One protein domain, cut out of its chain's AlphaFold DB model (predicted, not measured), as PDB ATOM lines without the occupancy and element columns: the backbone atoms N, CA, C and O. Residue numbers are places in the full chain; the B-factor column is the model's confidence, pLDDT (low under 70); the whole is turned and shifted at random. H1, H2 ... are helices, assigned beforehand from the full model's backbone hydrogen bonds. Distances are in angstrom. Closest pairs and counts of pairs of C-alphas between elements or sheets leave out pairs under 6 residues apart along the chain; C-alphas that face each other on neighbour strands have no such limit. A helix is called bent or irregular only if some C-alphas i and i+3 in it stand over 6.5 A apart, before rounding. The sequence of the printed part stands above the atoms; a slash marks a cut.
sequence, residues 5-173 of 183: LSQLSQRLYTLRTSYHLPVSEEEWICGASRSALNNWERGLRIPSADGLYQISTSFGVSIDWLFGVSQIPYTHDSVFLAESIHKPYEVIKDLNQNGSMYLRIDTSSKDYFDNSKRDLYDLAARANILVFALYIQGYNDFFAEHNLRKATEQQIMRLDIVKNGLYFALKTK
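AT A GLANCE: This is residues 5 to 173 of the 183 residues of the protein "Transcriptional regulator, contains XRE-family HTH domain" of Succiniclasticum ruminis DSM 9236 (UniProt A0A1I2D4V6). One long helix, H10, runs through the middle, and H11 folds back beside it as a helical hairpin whose turn, residues 144 to 150, sticks out. A crossed cluster of short helices, H1 to H5, lies on one side of H10 and packs on it through H2 and H4; H6 and H7 also pack on H10, and H8, with small H9 at its corner, meets the far end of H11. The printed part has 169 residues with eleven named helices, H1 to H11 in order, and no named strand: the class is all helix. It is compact, with a radius of gyration of the C-alphas of 15.8 A and spans of 43 by 39 by 22 A.

HOW THE PARTS SIT: H10, residues 123 to 146, is the hub, touching five helices. H11, residues 153 to 172, touches it at a shallow tilt of 29 degrees, opposite ways; the closest C-alphas are those of Ala 125 and Ala 169, 5.5 A apart. H6, residues 76 to 86, touches H10 at a shallow tilt of 20 degrees, the closest C-alphas being Val 79 and Ala 127 at 6.2 A. H7, residues 88 to 97, touches H10 at a steep tilt of 55 degrees, with the C-alphas of Pro 88 and Ala 133 closest at 5.2 A. H2, residues 23 to 30, touches H10 with the C-alphas of Trp 28 and Gly 138 closest at 5.0 A. H4, residues 49 to 59, is about perpendicular to H6 at 87 degrees and touches it, the C-alphas of Thr 57 and Ala 82 being closest at 4.3 A; H4 also touches H10, Phe 59 to Val 131 being the closest C-alphas at 5.9 A. H1, residues 5 to 18, touches H3, residues 34 to 41, with the C-alphas of Ser 9 and Glu 41 closest at 4.3 A, and H5, residues 63 to 66, with those of Leu 8 and Leu 66 closest at 5.4 A. H8, residues 107 to 113, touches H11, the C-alphas of Ser 109 and Leu 170 being closest at 5.6 A; H8 and H9, residues 115 to 118, only just touch, with 3 pairs of C-alphas within 8 A, and only at the corner. H1 and H10 are apart. Every O i to N i+4 pair is within hydrogen-bond range in H1, H3, H4, H6, H7, H10 and H11; H2 has 1 of 4, with 3 of 5 O i to N i+3 pairs, H8 has 0 of 3, with 3 of 4, and H5 and H9 are too short for an i+4 pair.

IN THESE COORDINATES: H1 begins at C-alpha 5 (31.442, 99.393, 37.629) and is 19.9 A long. H10, 34.9 A, ends at C-alpha 146 (43.967, 105.403, 71.320); H11, 28.3 A, ends at C-alpha 172 (15.332, 83.947, 65.491). H8 is irregular, C-alphas 108 and 111 being 7.1 A apart.

THE WHOLE: The C-alphas farthest apart, Val 69 and Arg 149, are 45.9 A apart. The printed part has no cut and no long link. Mean pLDDT of the printed part is 77.0; 52 residues are under 70, among them 95 to 111 and 146 to 173.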
ATOM      1  N   LEU A   5      30.993  98.397  36.661       80.25
ATOM      2  CA  LEU A   5      31.442  99.393  37.629       80.25
ATOM      3  C   LEU A   5      30.280 100.029  38.404       80.25
ATOM      4  O   LEU A   5      30.380 100.164  39.616       80.25
ATOM      5  N   SER A   6      29.171 100.383  37.741       82.56
ATOM      6  CA  SER A   6      28.027 100.991  38.432       82.56
ATOM      7  C   SER A   6      27.324  99.993  39.349       82.56
ATOM      8  O   SER A   6      26.929 100.363  40.450       82.56
ATOM      9  N   GLN A   7      27.235  98.721  38.945       85.38
ATOM     10  CA  GLN A   7      26.631  97.674  39.774       85.38
ATOM     11  C   GLN A   7      27.468  97.370  41.020       85.38
ATOM     12  O   GLN A   7      26.922  97.317  42.121       85.38
ATOM     13  N   LEU A   8      28.788  97.231  40.866       90.12
ATOM     14  CA  LEU A   8      29.698  97.003  41.988       90.12
ATOM     15  C   LEU A   8      29.632  98.159  42.987       90.12
ATOM     16  O   LEU A   8      29.434  97.936  44.178       90.12
ATOM     17  N   SER A   9      29.739  99.394  42.502       90.69
ATOM     18  CA  SER A   9      29.663 100.592  43.338       90.69
ATOM     19  C   SER A   9      28.346 100.682  44.108       90.69
ATOM     20  O   SER A   9      28.358 100.933  45.313       90.69
ATOM     21  N   GLN A  10      27.221 100.401  43.443       89.12
ATOM     22  CA  GLN A  10      25.903 100.406  44.073       89.12
ATOM     23  C   GLN A  10      25.765  99.304  45.133       89.12
ATOM     24  O   GLN A  10      25.223  99.556  46.211       89.12
ATOM     25  N   ARG A  11      26.268  98.094  44.864       90.75
ATOM     26  CA  ARG A  11      26.221  96.964  45.808       90.75
ATOM     27  C   ARG A  11      27.093  97.206  47.038       90.75
ATOM     28  O   ARG A  11      26.646  96.906  48.141       90.75
ATOM     29  N   LEU A  12      28.271  97.815  46.876       88.62
ATOM     30  CA  LEU A  12      29.115  98.236  48.004       88.62
ATOM     31  C   LEU A  12      28.425  99.288  48.872       88.62
ATOM     32  O   LEU A  12      28.309  99.112  50.082       88.62
ATOM     33  N   TYR A  13      27.897 100.338  48.241       87.00
ATOM     34  CA  TYR A  13      27.168 101.381  48.953       87.00
ATOM     35  C   TYR A  13      25.963 100.813  49.712       87.00
ATOM     36  O   TYR A  13      25.723 101.172  50.867       87.00
ATOM     37  N   THR A  14      25.225  99.897  49.079       85.00
ATOM     38  CA  THR A  14      24.087  99.204  49.695       85.00
ATOM     39  C   THR A  14      24.551  98.389  50.897       85.00
ATOM     40  O   THR A  14      24.027  98.591  51.986       85.00
ATOM     41  N   LEU A  15      25.597  97.564  50.757       84.81
ATOM     42  CA  LEU A  15      26.164  96.803  51.876       84.81
ATOM     43  C   LEU A  15      26.472  97.701  53.075       84.81
ATOM     44  O   LEU A  15      25.938  97.461  54.155       84.81
ATOM     45  N   ARG A  16      27.265  98.766  52.903       83.06
ATOM     46  CA  ARG A  16      27.624  99.647  54.026       83.06
ATOM     47  C   ARG A  16      26.391 100.292  54.663       83.06
ATOM     48  O   ARG A  16      26.288 100.366  55.891       83.06
ATOM     49  N   THR A  17      25.483 100.813  53.842       79.56
ATOM     50  CA  THR A  17      24.327 101.577  54.334       79.56
ATOM     51  C   THR A  17      23.279 100.703  55.012       79.56
ATOM     52  O   THR A  17      22.699 101.163  55.999       79.56
ATOM     53  N   SER A  18      23.117  99.446  54.593       76.00
ATOM     54  CA  SER A  18      22.239  98.462  55.244       76.00
ATOM     55  C   SER A  18      22.660  98.143  56.681       76.00
ATOM     56  O   SER A  18      21.814  97.864  57.524       76.00
ATOM     57  N   TYR A  19      23.954  98.244  57.002       74.06
ATOM     58  CA  TYR A  19      24.453  98.127  58.380       74.06
ATOM     59  C   TYR A  19      24.497  99.465  59.133       74.06
ATOM     60  O   TYR A  19      24.976  99.525  60.265       74.06
ATOM     61  N   HIS A  20      24.039 100.555  58.513       72.94
ATOM     62  CA  HIS A  20      24.181 101.926  59.016       72.94
ATOM     63  C   HIS A  20      25.642 102.319  59.323       72.94
ATOM     64  O   HIS A  20      25.908 103.162  60.183       72.94
ATOM     65  N   LEU A  21      26.559 101.725  58.551       68.19
ATOM     66  CA  LEU A  21      28.000 101.954  58.447       68.19
ATOM     67  C   LEU A  21      28.400 103.409  58.128       68.19
ATOM     68  O   LEU A  21      28.223 103.802  56.968       68.19
ATOM     69  N   PRO A  22      28.985 104.242  59.011       70.19
ATOM     70  CA  PRO A  22      29.774 105.374  58.536       70.19
ATOM     71  C   PRO A  22      31.018 104.870  57.804       70.19
ATOM     72  O   PRO A  22      31.625 103.886  58.213       70.19
ATOM     73  N   VAL A  23      31.470 105.600  56.782       66.50
ATOM     74  CA  VAL A  23      32.656 105.213  55.990       66.50
ATOM     75  C   VAL A  23      33.910 105.031  56.864       66.50
ATOM     76  O   VAL A  23      34.750 104.201  56.561       66.50
ATOM     77  N   SER A  24      34.039 105.774  57.970       68.31
ATOM     78  CA  SER A  24      35.159 105.622  58.915       68.31
ATOM     79  C   SER A  24      35.126 104.325  59.727       68.31
ATOM     80  O   SER A  24      36.154 103.912  60.239       68.31
ATOM     81  N   GLU A  25      33.953 103.715  59.894       68.00
ATOM     82  CA  GLU A  25      33.805 102.444  60.616       68.00
ATOM     83  C   GLU A  25      33.813 101.252  59.644       68.00
ATOM     84  O   GLU A  25      34.164 100.143  60.027       68.00
ATOM     85  N   GLU A  26      33.497 101.479  58.364       69.88
ATOM     86  CA  GLU A  26      33.675 100.479  57.305       69.88
ATOM     87  C   GLU A  26      35.153 100.110  57.104       69.88
ATOM     88  O   GLU A  26      35.460  98.956  56.810       69.88
ATOM     89  N   GLU A  27      36.082 101.046  57.335       77.44
ATOM     90  CA  GLU A  27      37.524 100.757  57.318       77.44
ATOM     91  C   GLU A  27      37.887  99.601  58.262       77.44
ATOM     92  O   GLU A  27      38.721  98.765  57.917       77.44
ATOM     93  N   TRP A  28      37.226  99.517  59.423       72.88
ATOM     94  CA  TRP A  28      37.453  98.461  60.414       72.88
ATOM     95  C   TRP A  28      37.002  97.086  59.931       72.88
ATOM     96  O   TRP A  28      37.571  96.073  60.326       72.88
ATOM     97  N   ILE A  29      35.980  97.052  59.079       75.12
ATOM     98  CA  ILE A  29      35.385  95.814  58.577       75.12
ATOM     99  C   ILE A  29      36.126  95.354  57.322       75.12
ATOM    100  O   ILE A  29      36.511  94.192  57.223       75.12
ATOM    101  N   CYS A  30      36.353  96.258  56.370       80.50
ATOM    102  CA  CYS A  30      36.923  95.936  55.063       80.50
ATOM    103  C   CYS A  30      38.457  95.927  55.041       80.50
ATOM    104  O   CYS A  30      39.042  95.453  54.072       80.50
ATOM    105  N   GLY A  31      39.128  96.499  56.049       78.25
ATOM    106  CA  GLY A  31      40.592  96.631  56.056       78.25
ATOM    107  C   GLY A  31      41.139  97.521  54.930       78.25
ATOM    108  O   GLY A  31      42.325  97.460  54.606       78.25
ATOM    109  N   ALA A  32      40.280  98.342  54.319       85.44
ATOM    110  CA  ALA A  32      40.609  99.249  53.228       85.44
ATOM    111  C   ALA A  32      40.511 100.704  53.699       85.44
ATOM    112  O   ALA A  32      39.631 101.049  54.479       85.44
ATOM    113  N   SER A  33      41.390 101.575  53.192       85.44
ATOM    114  CA  SER A  33      41.347 103.002  53.547       85.44
ATOM    115  C   SER A  33      40.053 103.679  53.079       85.44
ATOM    116  O   SER A  33      39.520 103.372  52.011       85.44
ATOM    117  N   ARG A  34      39.631 104.721  53.790       85.25
ATOM    118  CA  ARG A  34      38.452 105.550  53.519       85.25
ATOM    119  C   ARG A  34      38.481 106.144  52.124       85.25
ATOM    120  O   ARG A  34      37.447 106.274  51.477       85.25
ATOM    121  N   SER A  35      39.672 106.521  51.661       88.69
ATOM    122  CA  SER A  35      39.870 107.023  50.301       88.69
ATOM    123  C   SER A  35      39.592 105.932  49.264       88.69
ATOM    124  O   SER A  35      38.921 106.189  48.268       88.69
ATOM    125  N   ALA A  36      40.058 104.702  49.507       89.44
ATOM    126  CA  ALA A  36      39.782 103.566  48.632       89.44
ATOM    127  C   ALA A  36      38.283 103.231  48.609       89.44
ATOM    128  O   ALA A  36      37.702 103.235  47.527       89.44
ATOM    129  N   LEU A  37      37.656 103.067  49.780       87.50
ATOM    130  CA  LEU A  37      36.224 102.773  49.919       87.50
ATOM    131  C   LEU A  37      35.356 103.819  49.205       87.50
ATOM    132  O   LEU A  37      34.548 103.478  48.348       87.50
ATOM    133  N   ASN A  38      35.608 105.108  49.446       88.06
ATOM    134  CA  ASN A  38      34.870 106.194  48.796       88.06
ATOM    135  C   ASN A  38      35.048 106.198  47.265       88.06
ATOM    136  O   ASN A  38      34.107 106.463  46.520       88.06
ATOM    137  N   ASN A  39      36.251 105.893  46.767       91.12
ATOM    138  CA  ASN A  39      36.480 105.782  45.326       91.12
ATOM    139  C   ASN A  39      35.747 104.580  44.715       91.12
ATOM    140  O   ASN A  39      35.279 104.679  43.580       91.12
ATOM    141  N   TRP A  40      35.642 103.470  45.447       92.12
ATOM    142  CA  TRP A  40      34.922 102.275  45.008       92.12
ATOM    143  C   TRP A  40      33.408 102.495  45.004       92.12
ATOM    144  O   TRP A  40      32.768 102.235  43.988       92.12
ATOM    145  N   GLU A  41      32.835 103.063  46.067       89.44
ATOM    146  CA  GLU A  41      31.396 103.369  46.154       89.44
ATOM    147  C   GLU A  41      30.938 104.414  45.130       89.44
ATOM    148  O   GLU A  41      29.806 104.377  44.658       89.44
ATOM    149  N   ARG A  42      31.812 105.353  44.752       89.38
ATOM    150  CA  ARG A  42      31.502 106.380  43.741       89.38
ATOM    151  C   ARG A  42      31.759 105.929  42.305       89.38
ATOM    152  O   ARG A  42      31.589 106.730  41.388       89.38
ATOM    153  N   GLY A  43      32.240 104.703  42.103       89.69
ATOM    154  CA  GLY A  43      32.612 104.198  40.779       89.69
ATOM    155  C   GLY A  43      33.779 104.950  40.148       89.69
ATOM    156  O   GLY A  43      33.914 104.976  38.931       89.69
ATOM    157  N   LEU A  44      34.632 105.584  40.958       89.56
ATOM    158  CA  LEU A  44      35.839 106.262  40.478       89.56
ATOM    159  C   LEU A  44      36.985 105.273  40.246       89.56
ATOM    160  O   LEU A  44      37.889 105.542  39.456       89.56
ATOM    161  N   ARG A  45      36.969 104.133  40.948       88.94
ATOM    162  CA  ARG A  45      37.977 103.079  40.823       88.94
ATOM    163  C   ARG A  45      37.367 101.708  41.090       88.94
ATOM    164  O   ARG A  45      36.499 101.579  41.942       88.94
ATOM    165  N   ILE A  46      37.880 100.683  40.416       87.25
ATOM    166  CA  ILE A  46      37.567  99.280  40.718       87.25
ATOM    167  C   ILE A  46      38.508  98.800  41.841       87.25
ATOM    168  O   ILE A  46      39.699  99.146  41.802       87.25
ATOM    169  N   PRO A  47      38.026  98.035  42.838       90.81
ATOM    170  CA  PRO A  47      38.904  97.392  43.811       90.81
ATOM    171  C   PRO A  47      39.873  96.409  43.131       90.81
ATOM    172  O   PRO A  47      39.566  95.825  42.093       90.81
ATOM    173  N   SER A  48      41.065  96.216  43.700       92.25
ATOM    174  CA  SER A  48      41.961  95.140  43.252       92.25
ATOM    175  C   SER A  48      41.359  93.767  43.574       92.25
ATOM    176  O   SER A  48      40.383  93.677  44.316       92.25
ATOM    177  N   ALA A  49      41.970  92.689  43.073       92.12
ATOM    178  CA  ALA A  49      41.607  91.329  43.479       92.12
ATOM    179  C   ALA A  49      41.609  91.171  45.013       92.12
ATOM    180  O   ALA A  49      40.645  90.658  45.571       92.12
ATOM    181  N   ASP A  50      42.627  91.711  45.688       91.44
ATOM    182  CA  ASP A  50      42.702  91.702  47.153       91.44
ATOM    183  C   ASP A  50      41.575  92.515  47.800       91.44
ATOM    184  O   ASP A  50      40.981  92.070  48.775       91.44
ATOM    185  N   GLY A  51      41.231  93.684  47.244       91.31
ATOM    186  CA  GLY A  51      40.126  94.501  47.756       91.31
ATOM    187  C   GLY A  51      38.766  93.815  47.602       91.31
ATOM    188  O   GLY A  51      37.949  93.843  48.517       91.31
ATOM    189  N   LEU A  52      38.533  93.146  46.470       92.31
ATOM    190  CA  LEU A  52      37.325  92.344  46.236       92.31
ATOM    191  C   LEU A  52      37.241  91.171  47.206       92.31
ATOM    192  O   LEU A  52      36.173  90.907  47.755       92.31
ATOM    193  N   TYR A  53      38.366  90.486  47.410       93.19
ATOM    194  CA  TYR A  53      38.471  89.397  48.367       93.19
ATOM    195  C   TYR A  53      38.142  89.885  49.779       93.19
ATOM    196  O   TYR A  53      37.277  89.299  50.417       93.19
ATOM    197  N   GLN A  54      38.734  91.002  50.214       92.44
ATOM    198  CA  GLN A  54      38.448  91.620  51.511       92.44
ATOM    199  C   GLN A  54      36.961  91.936  51.679       92.44
ATOM    200  O   GLN A  54      36.356  91.490  52.644       92.44
ATOM    201  N   ILE A  55      36.341  92.634  50.726       92.38
ATOM    202  CA  ILE A  55      34.902  92.939  50.782       92.38
ATOM    203  C   ILE A  55      34.083  91.644  50.890       92.38
ATOM    204  O   ILE A  55      33.198  91.530  51.741       92.38
ATOM    205  N   SER A  56      34.375  90.663  50.033       94.62
ATOM    206  CA  SER A  56      33.670  89.380  50.006       94.62
ATOM    207  C   SER A  56      33.760  88.664  51.355       94.62
ATOM    208  O   SER A  56      32.735  88.241  51.891       94.62
ATOM    209  N   THR A  57      34.952  88.588  51.950       95.75
ATOM    210  CA  THR A  57      35.174  87.889  53.221       95.75
ATOM    211  C   THR A  57      34.728  88.690  54.437       95.75
ATOM    212  O   THR A  57      34.386  88.088  55.446       95.75
ATOM    213  N   SER A  58      34.667  90.018  54.360       92.50
ATOM    214  CA  SER A  58      34.184  90.849  55.464       92.50
ATOM    215  C   SER A  58      32.661  90.829  55.586       92.50
ATOM    216  O   SER A  58      32.135  90.842  56.696       92.50
ATOM    217  N   PHE A  59      31.943  90.758  54.460       91.31
ATOM    218  CA  PHE A  59      30.474  90.741  54.433       91.31
ATOM    219  C   PHE A  59      29.863  89.358  54.171       91.31
ATOM    220  O   PHE A  59      28.641  89.221  54.182       91.31
ATOM    221  N   GLY A  60      30.678  88.335  53.897       94.31
ATOM    222  CA  GLY A  60      30.214  86.985  53.559       94.31
ATOM    223  C   GLY A  60      29.496  86.882  52.206       94.31
ATOM    224  O   GLY A  60      28.833  85.877  51.940       94.31
ATOM    225  N   VAL A  61      29.600  87.900  51.347       95.06
ATOM    226  CA  VAL A  61      28.947  87.940  50.028       95.06
ATOM    227  C   VAL A  61      29.803  87.283  48.952       95.06
ATOM    228  O   VAL A  61      31.031  87.307  49.012       95.06
ATOM    229  N   SER A  62      29.166  86.727  47.927       95.50
ATOM    230  CA  SER A  62      29.850  86.171  46.765       95.50
ATOM    231  C   SER A  62      30.403  87.269  45.853       95.50
ATOM    232  O   SER A  62      29.797  88.326  45.656       95.50
ATOM    233  N   ILE A  63      31.555  86.994  45.241       93.62
ATOM    234  CA  ILE A  63      32.150  87.875  44.229       93.62
ATOM    235  C   ILE A  63      31.229  87.986  43.005       93.62
ATOM    236  O   ILE A  63      31.047  89.081  42.477       93.62
ATOM    237  N   ASP A  64      30.576  86.894  42.603       93.75
ATOM    238  CA  ASP A  64      29.609  86.899  41.498       93.75
ATOM    239  C   ASP A  64      28.470  87.892  41.743       93.75
ATOM    240  O   ASP A  64      28.027  88.584  40.823       93.75
ATOM    241  N   TRP A  65      28.017  88.015  42.991       93.38
ATOM    242  CA  TRP A  65      27.088  89.070  43.360       93.38
ATOM    243  C   TRP A  65      27.764  90.443  43.361       93.38
ATOM    244  O   TRP A  65      27.223  91.367  42.776       93.38
ATOM    245  N   LEU A  66      28.965  90.639  43.897       90.69
ATOM    246  CA  LEU A  66      29.610  91.965  43.809       90.69
ATOM    247  C   LEU A  66      29.715  92.498  42.365       90.69
ATOM    248  O   LEU A  66      29.563  93.696  42.141       90.69
ATOM    249  N   PHE A  67      29.895  91.612  41.384       89.69
ATOM    250  CA  PHE A  67      29.997  91.966  39.964       89.69
ATOM    251  C   PHE A  67      28.675  92.003  39.185       89.69
ATOM    252  O   PHE A  67      28.689  92.317  37.994       89.69
ATOM    253  N   GLY A  68      27.541  91.680  39.812       88.31
ATOM    254  CA  GLY A  68      26.254  91.637  39.107       88.31
ATOM    255  C   GLY A  68      26.025  90.386  38.253       88.31
ATOM    256  O   GLY A  68      25.024  90.307  37.544       88.31
ATOM    257  N   VAL A  69      26.923  89.399  38.321       90.88
ATOM    258  CA  VAL A  69      26.794  88.107  37.622       90.88
ATOM    259  C   VAL A  69      25.683  87.268  38.252       90.88
ATOM    260  O   VAL A  69      24.936  86.588  37.552       90.88
ATOM    261  N   SER A  70      25.548  87.353  39.577       91.62
ATOM    262  CA  SER A  70      24.510  86.677  40.353       91.62
ATOM    263  C   SER A  70      23.602  87.683  41.056       91.62
ATOM    264  O   SER A  70      24.045  88.746  41.495       91.62
ATOM    265  N   GLN A  71      22.324  87.338  41.210       89.75
ATOM    266  CA  GLN A  71      21.408  88.040  42.120       89.75
ATOM    267  C   GLN A  71      21.430  87.448  43.533       89.75
ATOM    268  O   GLN A  71      20.824  88.007  44.438       89.75
ATOM    269  N   ILE A  72      22.153  86.343  43.735       91.25
ATOM    270  CA  ILE A  72      22.261  85.654  45.020       91.25
ATOM    271  C   ILE A  72      23.494  86.186  45.769       91.25
ATOM    272  O   ILE A  72      24.619  85.877  45.370       91.25
ATOM    273  N   PRO A  73      23.303  86.966  46.844       92.00
ATOM    274  CA  PRO A  73      24.374  87.610  47.603       92.00
ATOM    275  C   PRO A  73      25.210  86.613  48.387       92.00
ATOM    276  O   PRO A  73      26.432  86.612  48.282       92.00
ATOM    277  N   TYR A  74      24.548  85.746  49.144       94.31
ATOM    278  CA  TYR A  74      25.174  84.819  50.065       94.31
ATOM    279  C   TYR A  74      25.107  83.421  49.471       94.31
ATOM    280  O   TYR A  74      24.025  82.909  49.182       94.31
ATOM    281  N   THR A  75      26.266  82.797  49.306       95.19
ATOM    282  CA  THR A  75      26.364  81.367  49.026       95.19
ATOM    283  C   THR A  75      26.916  80.667  50.256       95.19
ATOM    284  O   THR A  75      27.510  81.295  51.136       95.19
ATOM    285  N   HIS A  76      26.718  79.351  50.333       94.44
ATOM    286  CA  HIS A  76      27.326  78.571  51.404       94.44
ATOM    287  C   HIS A  76      28.848  78.785  51.434       94.44
ATOM    288  O   HIS A  76      29.406  79.051  52.492       94.44
ATOM    289  N   ASP A  77      29.501  78.767  50.268       95.75
ATOM    290  CA  ASP A  77      30.953  78.917  50.160       95.75
ATOM    291  C   ASP A  77      31.444  80.311  50.563       95.75
ATOM    292  O   ASP A  77      32.454  80.412  51.257       95.75
ATOM    293  N   SER A  78      30.737  81.385  50.180       95.75
ATOM    294  CA  SER A  78      31.154  82.749  50.530       95.75
ATOM    295  C   SER A  78      31.073  82.992  52.036       95.75
ATOM    296  O   SER A  78      32.020  83.506  52.634       95.75
ATOM    297  N   VAL A  79      29.974  82.564  52.664       94.62
ATOM    298  CA  VAL A  79      29.768  82.709  54.110       94.62
ATOM    299  C   VAL A  79      30.707  81.789  54.888       94.62
ATOM    300  O   VAL A  79      31.345  82.231  55.841       94.62
ATOM    301  N   PHE A  80      30.855  80.530  54.468       93.56
ATOM    302  CA  PHE A  80      31.752  79.576  55.121       93.56
ATOM    303  C   PHE A  80      33.218  80.028  55.068       93.56
ATOM    304  O   PHE A  80      33.924  79.954  56.078       93.56
ATOM    305  N   LEU A  81      33.682  80.515  53.911       95.38
ATOM    306  CA  LEU A  81      35.038  81.045  53.757       95.38
ATOM    307  C   LEU A  81      35.269  82.222  54.708       95.38
ATOM    308  O   LEU A  81      36.248  82.233  55.456       95.38
ATOM    309  N   ALA A  82      34.342  83.177  54.714       95.38
ATOM    310  CA  ALA A  82      34.398  84.350  55.568       95.38
ATOM    311  C   ALA A  82      34.446  83.988  57.066       95.38
ATOM    312  O   ALA A  82      35.317  84.454  57.804       95.38
ATOM    313  N   GLU A  83      33.572  83.080  57.513       92.44
ATOM    314  CA  GLU A  83      33.577  82.567  58.887       92.44
ATOM    315  C   GLU A  83      34.874  81.825  59.240       92.44
ATOM    316  O   GLU A  83      35.349  81.927  60.373       92.44
ATOM    317  N   SER A  84      35.452  81.085  58.293       92.62
ATOM    318  CA  SER A  84      36.692  80.330  58.501       92.62
ATOM    319  C   SER A  84      37.901  81.247  58.686       92.62
ATOM    320  O   SER A  84      38.785  80.948  59.493       92.62
ATOM    321  N   ILE A  85      37.928  82.368  57.961       93.69
ATOM    322  CA  ILE A  85      38.984  83.384  58.047       93.69
ATOM    323  C   ILE A  85      38.875  84.155  59.359       93.69
ATOM    324  O   ILE A  85      39.849  84.254  60.104       93.69
ATOM    325  N   HIS A  86      37.688  84.688  59.648       91.25
ATOM    326  CA  HIS A  86      37.505  85.663  60.721       91.25
ATOM    327  C   HIS A  86      37.108  85.049  62.061       91.25
ATOM    328  O   HIS A  86      37.228  85.703  63.093       91.25
ATOM    329  N   LYS A  87      36.649  83.793  62.065       89.75
ATOM    330  CA  LYS A  87      36.267  83.038  63.267       89.75
ATOM    331  C   LYS A  87      35.388  83.859  64.224       89.75
ATOM    332  O   LYS A  87      35.712  83.972  65.409       89.75
ATOM    333  N   PRO A  88      34.243  84.396  63.754       84.56
ATOM    334  CA  PRO A  88      33.416  85.322  64.536       84.56
ATOM    335  C   PRO A  88      32.949  84.733  65.876       84.56
ATOM    336  O   PRO A  88      32.718  85.454  66.841       84.56
ATOM    337  N   TYR A  89      32.859  83.406  65.963       78.69
ATOM    338  CA  TYR A  89      32.517  82.686  67.186       78.69
ATOM    339  C   TYR A  89      33.560  82.840  68.306       78.69
ATOM    340  O   TYR A  89      33.162  82.937  69.466       78.69
ATOM    341  N   GLU A  90      34.863  82.896  67.996       81.62
ATOM    342  CA  GLU A  90      35.893  83.132  69.021       81.62
ATOM    343  C   GLU A  90      35.854  84.585  69.491       81.62
ATOM    344  O   GLU A  90      35.835  84.830  70.694       81.62
ATOM    345  N   VAL A  91      35.698  85.540  68.565       78.56
ATOM    346  CA  VAL A  91      35.543  86.966  68.900       78.56
ATOM    347  C   VAL A  91      34.376  87.166  69.871       78.56
ATOM    348  O   VAL A  91      34.520  87.781  70.926       78.56
ATOM    349  N   ILE A  92      33.213  86.590  69.561       72.69
ATOM    350  CA  ILE A  92      32.016  86.694  70.403       72.69
ATOM    351  C   ILE A  92      32.211  86.012  71.768       72.69
ATOM    352  O   ILE A  92      31.725  86.496  72.794       72.69
ATOM    353  N   LYS A  93      32.908  84.875  71.806       73.50
ATOM    354  CA  LYS A  93      33.187  84.143  73.044       73.50
ATOM    355  C   LYS A  93      34.130  84.921  73.962       73.50
ATOM    356  O   LYS A  93      33.845  85.006  75.159       73.50
ATOM    357  N   ASP A  94      35.175  85.530  73.415       70.88
ATOM    358  CA  ASP A  94      36.131  86.346  74.167       70.88
ATOM    359  C   ASP A  94      35.464  87.592  74.765       70.88
ATOM    360  O   ASP A  94      35.706  87.933  75.927       70.88
ATOM    361  N   LEU A  95      34.542  88.220  74.027       64.25
ATOM    362  CA  LEU A  95      33.741  89.346  74.527       64.25
ATOM    363  C   LEU A  95      32.918  88.974  75.766       64.25
ATOM    364  O   LEU A  95      32.859  89.747  76.725       64.25
ATOM    365  N   ASN A  96      32.319  87.780  75.769       60.94
ATOM    366  CA  ASN A  96      31.513  87.297  76.890       60.94
ATOM    367  C   ASN A  96      32.354  86.966  78.134       60.94
ATOM    368  O   ASN A  96      31.869  87.126  79.255       60.94
ATOM    369  N   GLN A  97      33.591  86.492  77.957       62.09
ATOM    370  CA  GLN A  97      34.456  86.056  79.063       62.09
ATOM    371  C   GLN A  97      35.232  87.208  79.702       62.09
ATOM    372  O   GLN A  97      35.371  87.246  80.924       62.09
ATOM    373  N   ASN A  98      35.686  88.175  78.903       56.53
ATOM    374  CA  ASN A  98      36.551  89.254  79.382       56.53
ATOM    375  C   ASN A  98      35.788  90.448  79.972       56.53
ATOM    376  O   ASN A  98      36.405  91.425  80.389       56.53
ATOM    377  N   GLY A  99      34.452  90.389  80.030       50.81
ATOM    378  CA  GLY A  99      33.645  91.414  80.691       50.81
ATOM    379  C   GLY A  99      33.818  92.813  80.093       50.81
ATOM    380  O   GLY A  99      33.640  93.795  80.815       50.81
ATOM    381  N   SER A 100      34.155  92.910  78.797       49.53
ATOM    382  CA  SER A 100      34.088  94.174  78.057       49.53
ATOM    383  C   SER A 100      32.699  94.770  78.294       49.53
ATOM    384  O   SER A 100      31.676  94.174  77.957       49.53
ATOM    385  N   MET A 101      32.679  95.908  78.988       41.38
ATOM    386  CA  MET A 101      31.578  96.404  79.826       41.38
ATOM    387  C   MET A 101      30.252  96.656  79.084       41.38
ATOM    388  O   MET A 101      29.245  96.970  79.712       41.38
ATOM    389  N   TYR A 102      30.217  96.510  77.760       49.59
ATOM    390  CA  TYR A 102      29.119  96.986  76.928       49.59
ATOM    391  C   TYR A 102      28.381  95.898  76.144       49.59
ATOM    392  O   TYR A 102      27.366  96.209  75.529       49.59
ATOM    393  N   LEU A 103      28.810  94.634  76.175       47.75
ATOM    394  CA  LEU A 103      28.242  93.575  75.330       47.75
ATOM    395  C   LEU A 103      28.029  92.276  76.112       47.75
ATOM    396  O   LEU A 103      28.717  91.284  75.901       47.75
ATOM    397  N   ARG A 104      27.028  92.247  77.000       49.09
ATOM    398  CA  ARG A 104      26.437  90.963  77.399       49.09
ATOM    399  C   ARG A 104      25.581  90.475  76.242       49.09
ATOM    400  O   ARG A 104      24.419  90.857  76.128       49.09
ATOM    401  N   ILE A 105      26.171  89.670  75.369       52.62
ATOM    402  CA  ILE A 105      25.402  88.952  74.363       52.62
ATOM    403  C   ILE A 105      24.672  87.842  75.124       52.62
ATOM    404  O   ILE A 105      25.293  87.049  75.835       52.62
ATOM    405  N   ASP A 106      23.340  87.843  75.059       51.12
ATOM    406  CA  ASP A 106      22.529  86.854  75.761       51.12
ATOM    407  C   ASP A 106      22.970  85.433  75.364       51.12
ATOM    408  O   ASP A 106      23.264  85.111  74.209       51.12
ATOM    409  N   THR A 107      23.039  84.567  76.366       46.38
ATOM    410  CA  THR A 107      23.484  83.171  76.308       46.38
ATOM    411  C   THR A 107      22.712  82.282  75.321       46.38
ATOM    412  O   THR A 107      23.116  81.139  75.100       46.38
ATOM    413  N   SER A 108      21.656  82.801  74.688       50.53
ATOM    414  CA  SER A 108      20.940  82.203  73.551       50.53
ATOM    415  C   SER A 108      21.805  82.038  72.289       50.53
ATOM    416  O   SER A 108      21.481  81.229  71.429       50.53
ATOM    417  N   SER A 109      22.966  82.696  72.229       57.00
ATOM    418  CA  SER A 109      23.982  82.577  71.163       57.00
ATOM    419  C   SER A 109      24.697  81.222  71.076       57.00
ATOM    420  O   SER A 109      25.458  80.986  70.140       57.00
ATOM    421  N   LYS A 110      24.535  80.349  72.082       62.47
ATOM    422  CA  LYS A 110      25.325  79.110  72.211       62.47
ATOM    423  C   LYS A 110      25.183  78.169  71.020       62.47
ATOM    424  O   LYS A 110      26.130  77.453  70.712       62.47
ATOM    425  N   ASP A 111      24.033  78.201  70.357       67.56
ATOM    426  CA  ASP A 111      23.769  77.364  69.193       67.56
ATOM    427  C   ASP A 111      24.599  77.790  67.977       67.56
ATOM    428  O   ASP A 111      25.048  76.936  67.227       67.56
ATOM    429  N   TYR A 112      24.910  79.077  67.811       70.00
ATOM    430  CA  TYR A 112      25.782  79.519  66.719       70.00
ATOM    431  C   TYR A 112      27.237  79.049  66.892       70.00
ATOM    432  O   TYR A 112      27.946  78.773  65.919       70.00
ATOM    433  N   PHE A 113      27.704  78.935  68.140       69.38
ATOM    434  CA  PHE A 113      29.066  78.479  68.438       69.38
ATOM    435  C   PHE A 113      29.268  76.983  68.171       69.38
ATOM    436  O   PHE A 113      30.407  76.537  68.048       69.38
ATOM    437  N   ASP A 114      28.186  76.217  68.051       75.31
ATOM    438  CA  ASP A 114      28.213  74.807  67.690       75.31
ATOM    439  C   ASP A 114      28.116  74.661  66.166       75.31
ATOM    440  O   ASP A 114      27.108  75.019  65.561       75.31
ATOM    441  N   ASN A 115      29.158  74.105  65.538       72.44
ATOM    442  CA  ASN A 115      29.199  73.900  64.086       72.44
ATOM    443  C   ASN A 115      27.972  73.131  63.568       72.44
ATOM    444  O   ASN A 115      27.443  73.478  62.519       72.44
ATOM    445  N   SER A 116      27.480  72.137  64.315       75.38
ATOM    446  CA  SER A 116      26.335  71.317  63.895       75.38
ATOM    447  C   SER A 116      25.006  72.076  63.907       75.38
ATOM    448  O   SER A 116      24.061  71.704  63.213       75.38
ATOM    449  N   LYS A 117      24.925  73.155  64.689       79.19
ATOM    450  CA  LYS A 117      23.736  73.999  64.820       79.19
ATOM    451  C   LYS A 117      23.850  75.296  64.031       79.19
ATOM    452  O   LYS A 117      22.822  75.863  63.669       79.19
ATOM    453  N   ARG A 118      25.067  75.751  63.730       79.38
ATOM    454  CA  ARG A 118      25.332  76.930  62.899       79.38
ATOM    455  C   ARG A 118      24.722  76.804  61.511       79.38
ATOM    456  O   ARG A 118      24.134  77.762  61.027       79.38
ATOM    457  N   ASP A 119      24.776  75.615  60.920       81.88
ATOM    458  CA  ASP A 119      24.171  75.356  59.609       81.88
ATOM    459  C   ASP A 119      22.631  75.382  59.629       81.88
ATOM    460  O   ASP A 119      21.997  75.338  58.577       81.88
ATOM    461  N   LEU A 120      22.008  75.499  60.810       82.94
ATOM    462  CA  LEU A 120      20.567  75.744  60.947       82.94
ATOM    463  C   LEU A 120      20.199  77.230  60.830       82.94
ATOM    464  O   LEU A 120      19.008  77.540  60.784       82.94
ATOM    465  N   TYR A 121      21.183  78.130  60.860       83.12
ATOM    466  CA  TYR A 121      20.985  79.551  60.590       83.12
ATOM    467  C   TYR A 121      21.009  79.775  59.085       83.12
ATOM    468  O   TYR A 121      21.824  79.180  58.373       83.12
ATOM    469  N   ASP A 122      20.143  80.661  58.599       86.62
ATOM    470  CA  ASP A 122      20.240  81.073  57.208       86.62
ATOM    471  C   ASP A 122      21.547  81.845  56.941       86.62
ATOM    472  O   ASP A 122      22.231  82.347  57.840       86.62
ATOM    473  N   LEU A 123      21.932  81.897  55.665       89.44
ATOM    474  CA  LEU A 123      23.206  82.481  55.254       89.44
ATOM    475  C   LEU A 123      23.295  83.982  55.569       89.44
ATOM    476  O   LEU A 123      24.376  84.475  55.881       89.44
ATOM    477  N   ALA A 124      22.168  84.696  55.526       84.81
ATOM    478  CA  ALA A 124      22.117  86.120  55.827       84.81
ATOM    479  C   ALA A 124      22.349  86.384  57.323       84.81
ATOM    480  O   ALA A 124      23.165  87.226  57.684       84.81
ATOM    481  N   ALA A 125      21.707  85.626  58.213       81.56
ATOM    482  CA  ALA A 125      21.916  85.713  59.653       81.56
ATOM    483  C   ALA A 125      23.373  85.409  60.017       81.56
ATOM    484  O   ALA A 125      23.971  86.129  60.819       81.56
ATOM    485  N   ARG A 126      23.971  84.396  59.384       87.38
ATOM    486  CA  ARG A 126      25.397  84.067  59.537       87.38
ATOM    487  C   ARG A 126      26.310  85.217  59.098       87.38
ATOM    488  O   ARG A 126      27.191  85.621  59.857       87.38
ATOM    489  N   ALA A 127      26.058  85.802  57.927       88.25
ATOM    490  CA  ALA A 127      26.785  86.975  57.437       88.25
ATOM    491  C   ALA A 127      26.642  88.191  58.374       88.25
ATOM    492  O   ALA A 127      27.623  88.882  58.653       88.25
ATOM    493  N   ASN A 128      25.457  88.411  58.947       83.25
ATOM    494  CA  ASN A 128      25.223  89.488  59.913       83.25
ATOM    495  C   ASN A 128      26.054  89.298  61.186       83.25
ATOM    496  O   ASN A 128      26.635  90.254  61.702       83.25
ATOM    497  N   ILE A 129      26.126  88.063  61.690       81.81
ATOM    498  CA  ILE A 129      26.919  87.717  62.877       81.81
ATOM    499  C   ILE A 129      28.413  87.927  62.611       81.81
ATOM    500  O   ILE A 129      29.125  88.446  63.473       81.81
ATOM    501  N   LEU A 130      28.883  87.564  61.417       87.44
ATOM    502  CA  LEU A 130      30.244  87.838  60.964       87.44
ATOM    503  C   LEU A 130      30.559  89.341  60.985       87.44
ATOM    504  O   LEU A 130      31.507  89.744  61.658       87.44
ATOM    505  N   VAL A 131      29.766  90.166  60.292       85.38
ATOM    506  CA  VAL A 131      30.001  91.621  60.198       85.38
ATOM    507  C   VAL A 131      29.992  92.266  61.581       85.38
ATOM    508  O   VAL A 131      30.838  93.102  61.893       85.38
ATOM    509  N   PHE A 132      29.075  91.832  62.443       79.31
ATOM    510  CA  PHE A 132      29.005  92.277  63.829       79.31
ATOM    511  C   PHE A 132      30.279  91.958  64.621       79.31
ATOM    512  O   PHE A 132      30.800  92.818  65.336       79.31
ATOM    513  N   ALA A 133      30.788  90.729  64.505       80.94
ATOM    514  CA  ALA A 133      32.009  90.322  65.188       80.94
ATOM    515  C   ALA A 133      33.206  91.168  64.729       80.94
ATOM    516  O   ALA A 133      33.949  91.675  65.570       80.94
ATOM    517  N   LEU A 134      33.335  91.392  63.417       85.56
ATOM    518  CA  LEU A 134      34.379  92.244  62.843       85.56
ATOM    519  C   LEU A 134      34.275  93.690  63.318       85.56
ATOM    520  O   LEU A 134      35.278  94.281  63.715       85.56
ATOM    521  N   TYR A 135      33.062  94.241  63.339       79.94
ATOM    522  CA  TYR A 135      32.816  95.591  63.826       79.94
ATOM    523  C   TYR A 135      33.289  95.772  65.269       79.94
ATOM    524  O   TYR A 135      33.998  96.728  65.574       79.94
ATOM    525  N   ILE A 136      32.926  94.850  66.164       75.38
ATOM    526  CA  ILE A 136      33.324  94.959  67.571       75.38
ATOM    527  C   ILE A 136      34.819  94.766  67.741       75.38
ATOM    528  O   ILE A 136      35.423  95.456  68.561       75.38
ATOM    529  N   GLN A 137      35.409  93.829  67.006       79.62
ATOM    530  CA  GLN A 137      36.846  93.627  67.053       79.62
ATOM    531  C   GLN A 137      37.576  94.918  66.664       79.62
ATOM    532  O   GLN A 137      38.332  95.444  67.475       79.62
ATOM    533  N   GLY A 138      37.253  95.493  65.504       79.88
ATOM    534  CA  GLY A 138      37.867  96.743  65.061       79.88
ATOM    535  C   GLY A 138      37.564  97.934  65.976       79.88
ATOM    536  O   GLY A 138      38.434  98.771  66.211       79.88
ATOM    537  N   TYR A 139      36.371  97.982  66.575       75.94
ATOM    538  CA  TYR A 139      36.046  98.964  67.608       75.94
ATOM    539  C   TYR A 139      36.964  98.819  68.829       75.94
ATOM    540  O   TYR A 139      37.555  99.797  69.280       75.94
ATOM    541  N   ASN A 140      37.120  97.607  69.366       73.62
ATOM    542  CA  ASN A 140      37.992  97.363  70.514       73.62
ATOM    543  C   ASN A 140      39.452  97.707  70.200       73.62
ATOM    544  O   ASN A 140      40.102  98.350  71.027       73.62
ATOM    545  N   ASP A 141      39.935  97.336  69.013       77.88
ATOM    546  CA  ASP A 141      41.296  97.623  68.558       77.88
ATOM    547  C   ASP A 141      41.530  99.139  68.469       77.88
ATOM    548  O   ASP A 141      42.473  99.661  69.068       77.88
ATOM    549  N   PHE A 142      40.601  99.880  67.852       75.56
ATOM    550  CA  PHE A 142      40.658 101.344  67.777       75.56
ATOM    551  C   PHE A 142      40.749 101.994  69.168       75.56
ATOM    552  O   PHE A 142      41.562 102.896  69.393       75.56
ATOM    553  N   PHE A 143      39.937 101.540  70.125       71.31
ATOM    554  CA  PHE A 143      39.947 102.078  71.489       71.31
ATOM    555  C   PHE A 143      41.215 101.715  72.267       71.31
ATOM    556  O   PHE A 143      41.727 102.560  73.012       71.31
ATOM    557  N   ALA A 144      41.727 100.494  72.091       69.88
ATOM    558  CA  ALA A 144      42.969 100.041  72.707       69.88
ATOM    559  C   ALA A 144      44.168 100.871  72.222       69.88
ATOM    560  O   ALA A 144      44.967 101.326  73.041       69.88
ATOM    561  N   GLU A 145      44.249 101.142  70.918       71.50
ATOM    562  CA  GLU A 145      45.317 101.952  70.320       71.50
ATOM    563  C   GLU A 145      45.300 103.409  70.800       71.50
ATOM    564  O   GLU A 145      46.354 104.016  71.002       71.50
ATOM    565  N   HIS A 146      44.113 103.976  71.027       69.81
ATOM    566  CA  HIS A 146      43.967 105.403  71.320       69.81
ATOM    567  C   HIS A 146      43.825 105.730  72.819       69.81
ATOM    568  O   HIS A 146      43.694 106.903  73.171       69.81
ATOM    569  N   ASN A 147      43.863 104.738  73.727       62.88
ATOM    570  CA  ASN A 147      43.686 104.920  75.183       62.88
ATOM    571  C   ASN A 147      42.448 105.774  75.563       62.88
ATOM    572  O   ASN A 147      42.406 106.423  76.617       62.88
ATOM    573  N   LEU A 148      41.421 105.804  74.707       59.25
ATOM    574  CA  LEU A 148      40.255 106.667  74.876       59.25
ATOM    575  C   LEU A 148      39.311 106.045  75.909       59.25
ATOM    576  O   LEU A 148      38.572 105.111  75.631       59.25
ATOM    577  N   ARG A 149      39.304 106.573  77.136       52.81
ATOM    578  CA  ARG A 149      38.523 106.008  78.257       52.81
ATOM    579  C   ARG A 149      36.996 106.137  78.152       52.81
ATOM    580  O   ARG A 149      36.318 105.750  79.100       52.81
ATOM    581  N   LYS A 150      36.427 106.694  77.079       52.56
ATOM    582  CA  LYS A 150      34.970 106.872  76.953       52.56
ATOM    583  C   LYS A 150      34.525 106.787  75.498       52.56
ATOM    584  O   LYS A 150      34.886 107.641  74.693       52.56
ATOM    585  N   ALA A 151      33.704 105.788  75.197       55.44
ATOM    586  CA  ALA A 151      32.849 105.799  74.022       55.44
ATOM    587  C   ALA A 151      31.939 107.035  74.077       55.44
ATOM    588  O   ALA A 151      31.351 107.328  75.121       55.44
ATOM    589  N   THR A 152      31.834 107.778  72.979       56.31
ATOM    590  CA  THR A 152      30.840 108.853  72.865       56.31
ATOM    591  C   THR A 152      29.431 108.252  72.827       56.31
ATOM    592  O   THR A 152      29.246 107.118  72.384       56.31
ATOM    593  N   GLU A 153      28.414 108.998  73.261       45.75
ATOM    594  CA  GLU A 153      27.012 108.538  73.269       45.75
ATOM    595  C   GLU A 153      26.541 108.021  71.897       45.75
ATOM    596  O   GLU A 153      25.799 107.046  71.824       45.75
ATOM    597  N   GLN A 154      27.039 108.606  70.802       52.44
ATOM    598  CA  GLN A 154      26.749 108.150  69.438       52.44
ATOM    599  C   GLN A 154      27.338 106.763  69.136       52.44
ATOM    600  O   GLN A 154      26.691 105.955  68.473       52.44
ATOM    601  N   GLN A 155      28.538 106.463  69.640       58.03
ATOM    602  CA  GLN A 155      29.165 105.146  69.489       58.03
ATOM    603  C   GLN A 155      28.435 104.081  70.320       58.03
ATOM    604  O   GLN A 155      28.244 102.963  69.852       58.03
ATOM    605  N   ILE A 156      27.967 104.440  71.520       54.91
ATOM    606  CA  ILE A 156      27.165 103.549  72.375       54.91
ATOM    607  C   ILE A 156      25.807 103.257  71.722       54.91
ATOM    608  O   ILE A 156      25.418 102.097  71.621       54.91
ATOM    609  N   MET A 157      25.128 104.282  71.197       49.03
ATOM    610  CA  MET A 157      23.852 104.128  70.492       49.03
ATOM    611  C   MET A 157      23.982 103.238  69.244       49.03
ATOM    612  O   MET A 157      23.116 102.402  68.996       49.03
ATOM    613  N   ARG A 158      25.075 103.367  68.478       57.31
ATOM    614  CA  ARG A 158      25.357 102.476  67.337       57.31
ATOM    615  C   ARG A 158      25.585 101.042  67.780       57.31
ATOM    616  O   ARG A 158      24.967 100.139  67.224       57.31
ATOM    617  N   LEU A 159      26.399 100.841  68.813       57.31
ATOM    618  CA  LEU A 159      26.590  99.524  69.408       57.31
ATOM    619  C   LEU A 159      25.261  98.924  69.873       57.31
ATOM    620  O   LEU A 159      25.085  97.724  69.725       57.31
ATOM    621  N   ASP A 160      24.321  99.713  70.392       55.94
ATOM    622  CA  ASP A 160      23.004  99.222  70.810       55.94
ATOM    623  C   ASP A 160      22.097  98.846  69.626       55.94
ATOM    624  O   ASP A 160      21.416  97.823  69.688       55.94
ATOM    625  N   ILE A 161      22.124  99.588  68.514       55.88
ATOM    626  CA  ILE A 161      21.419  99.210  67.271       55.88
ATOM    627  C   ILE A 161      21.980  97.893  66.725       55.88
ATOM    628  O   ILE A 161      21.236  96.956  66.436       55.88
ATOM    629  N   VAL A 162      23.304  97.811  66.647       57.16
ATOM    630  CA  VAL A 162      24.051  96.664  66.127       57.16
ATOM    631  C   VAL A 162      23.869  95.450  67.061       57.16
ATOM    632  O   VAL A 162      23.638  94.336  66.590       57.16
ATOM    633  N   LYS A 163      23.822  95.660  68.387       57.16
ATOM    634  CA  LYS A 163      23.470  94.650  69.407       57.16
ATOM    635  C   LYS A 163      22.050  94.148  69.284       57.16
ATOM    636  O   LYS A 163      21.842  92.947  69.395       57.16
ATOM    637  N   ASN A 164      21.083  95.042  69.097       56.41
ATOM    638  CA  ASN A 164      19.694  94.646  68.918       56.41
ATOM    639  C   ASN A 164      19.559  93.813  67.636       56.41
ATOM    640  O   ASN A 164      18.969  92.737  67.682       56.41
ATOM    641  N   GLY A 165      20.211  94.222  66.542       58.78
ATOM    642  CA  GLY A 165      20.286  93.437  65.307       58.78
ATOM    643  C   GLY A 165      20.883  92.041  65.507       58.78
ATOM    644  O   GLY A 165      20.295  91.056  65.057       58.78
ATOM    645  N   LEU A 166      21.996  91.931  66.243       56.81
ATOM    646  CA  LEU A 166      22.603  90.642  66.583       56.81
ATOM    647  C   LEU A 166      21.707  89.804  67.505       56.81
ATOM    648  O   LEU A 166      21.532  88.611  67.269       56.81
ATOM    649  N   TYR A 167      21.147  90.407  68.555       55.69
ATOM    650  CA  TYR A 167      20.264  89.731  69.503       55.69
ATOM    651  C   TYR A 167      19.102  89.067  68.771       55.69
ATOM    652  O   TYR A 167      18.787  87.907  69.031       55.69
ATOM    653  N   PHE A 168      18.502  89.775  67.814       53.59
ATOM    654  CA  PHE A 168      17.471  89.193  66.972       53.59
ATOM    655  C   PHE A 168      18.031  88.106  66.047       53.59
ATOM    656  O   PHE A 168      17.509  86.996  66.102       53.59
ATOM    657  N   ALA A 169      19.112  88.355  65.296       57.84
ATOM    658  CA  ALA A 169      19.700  87.361  64.384       57.84
ATOM    659  C   ALA A 169      20.059  86.034  65.087       57.84
ATOM    660  O   ALA A 169      19.784  84.948  64.576       57.84
ATOM    661  N   LEU A 170      20.617  86.111  66.297       58.12
ATOM    662  CA  LEU A 170      20.975  84.944  67.103       58.12
ATOM    663  C   LEU A 170      19.754  84.213  67.671       58.12
ATOM    664  O   LEU A 170      19.790  82.989  67.795       58.12
ATOM    665  N   LYS A 171      18.682  84.942  68.002       56.53
ATOM    666  CA  LYS A 171      17.476  84.398  68.640       56.53
ATOM    667  C   LYS A 171      16.491  83.787  67.649       56.53
ATOM    668  O   LYS A 171      15.803  82.831  68.003       56.53
ATOM    669  N   THR A 172      16.376  84.342  66.446       51.50
ATOM    670  CA  THR A 172      15.332  83.947  65.491       51.50
ATOM    671  C   THR A 172      15.822  82.979  64.420       51.50
ATOM    672  O   THR A 172      14.975  82.393  63.760       51.50
ATOM    673  N   LYS A 173      17.141  82.767  64.260       60.22
ATOM    674  CA  LYS A 173      17.772  82.077  63.107       60.22
ATOM    675  C   LYS A 173      17.582  82.780  61.755       60.22
ATOM    676  O   LYS A 173      18.089  82.280  60.754       60.22
TER     677      LYS A 173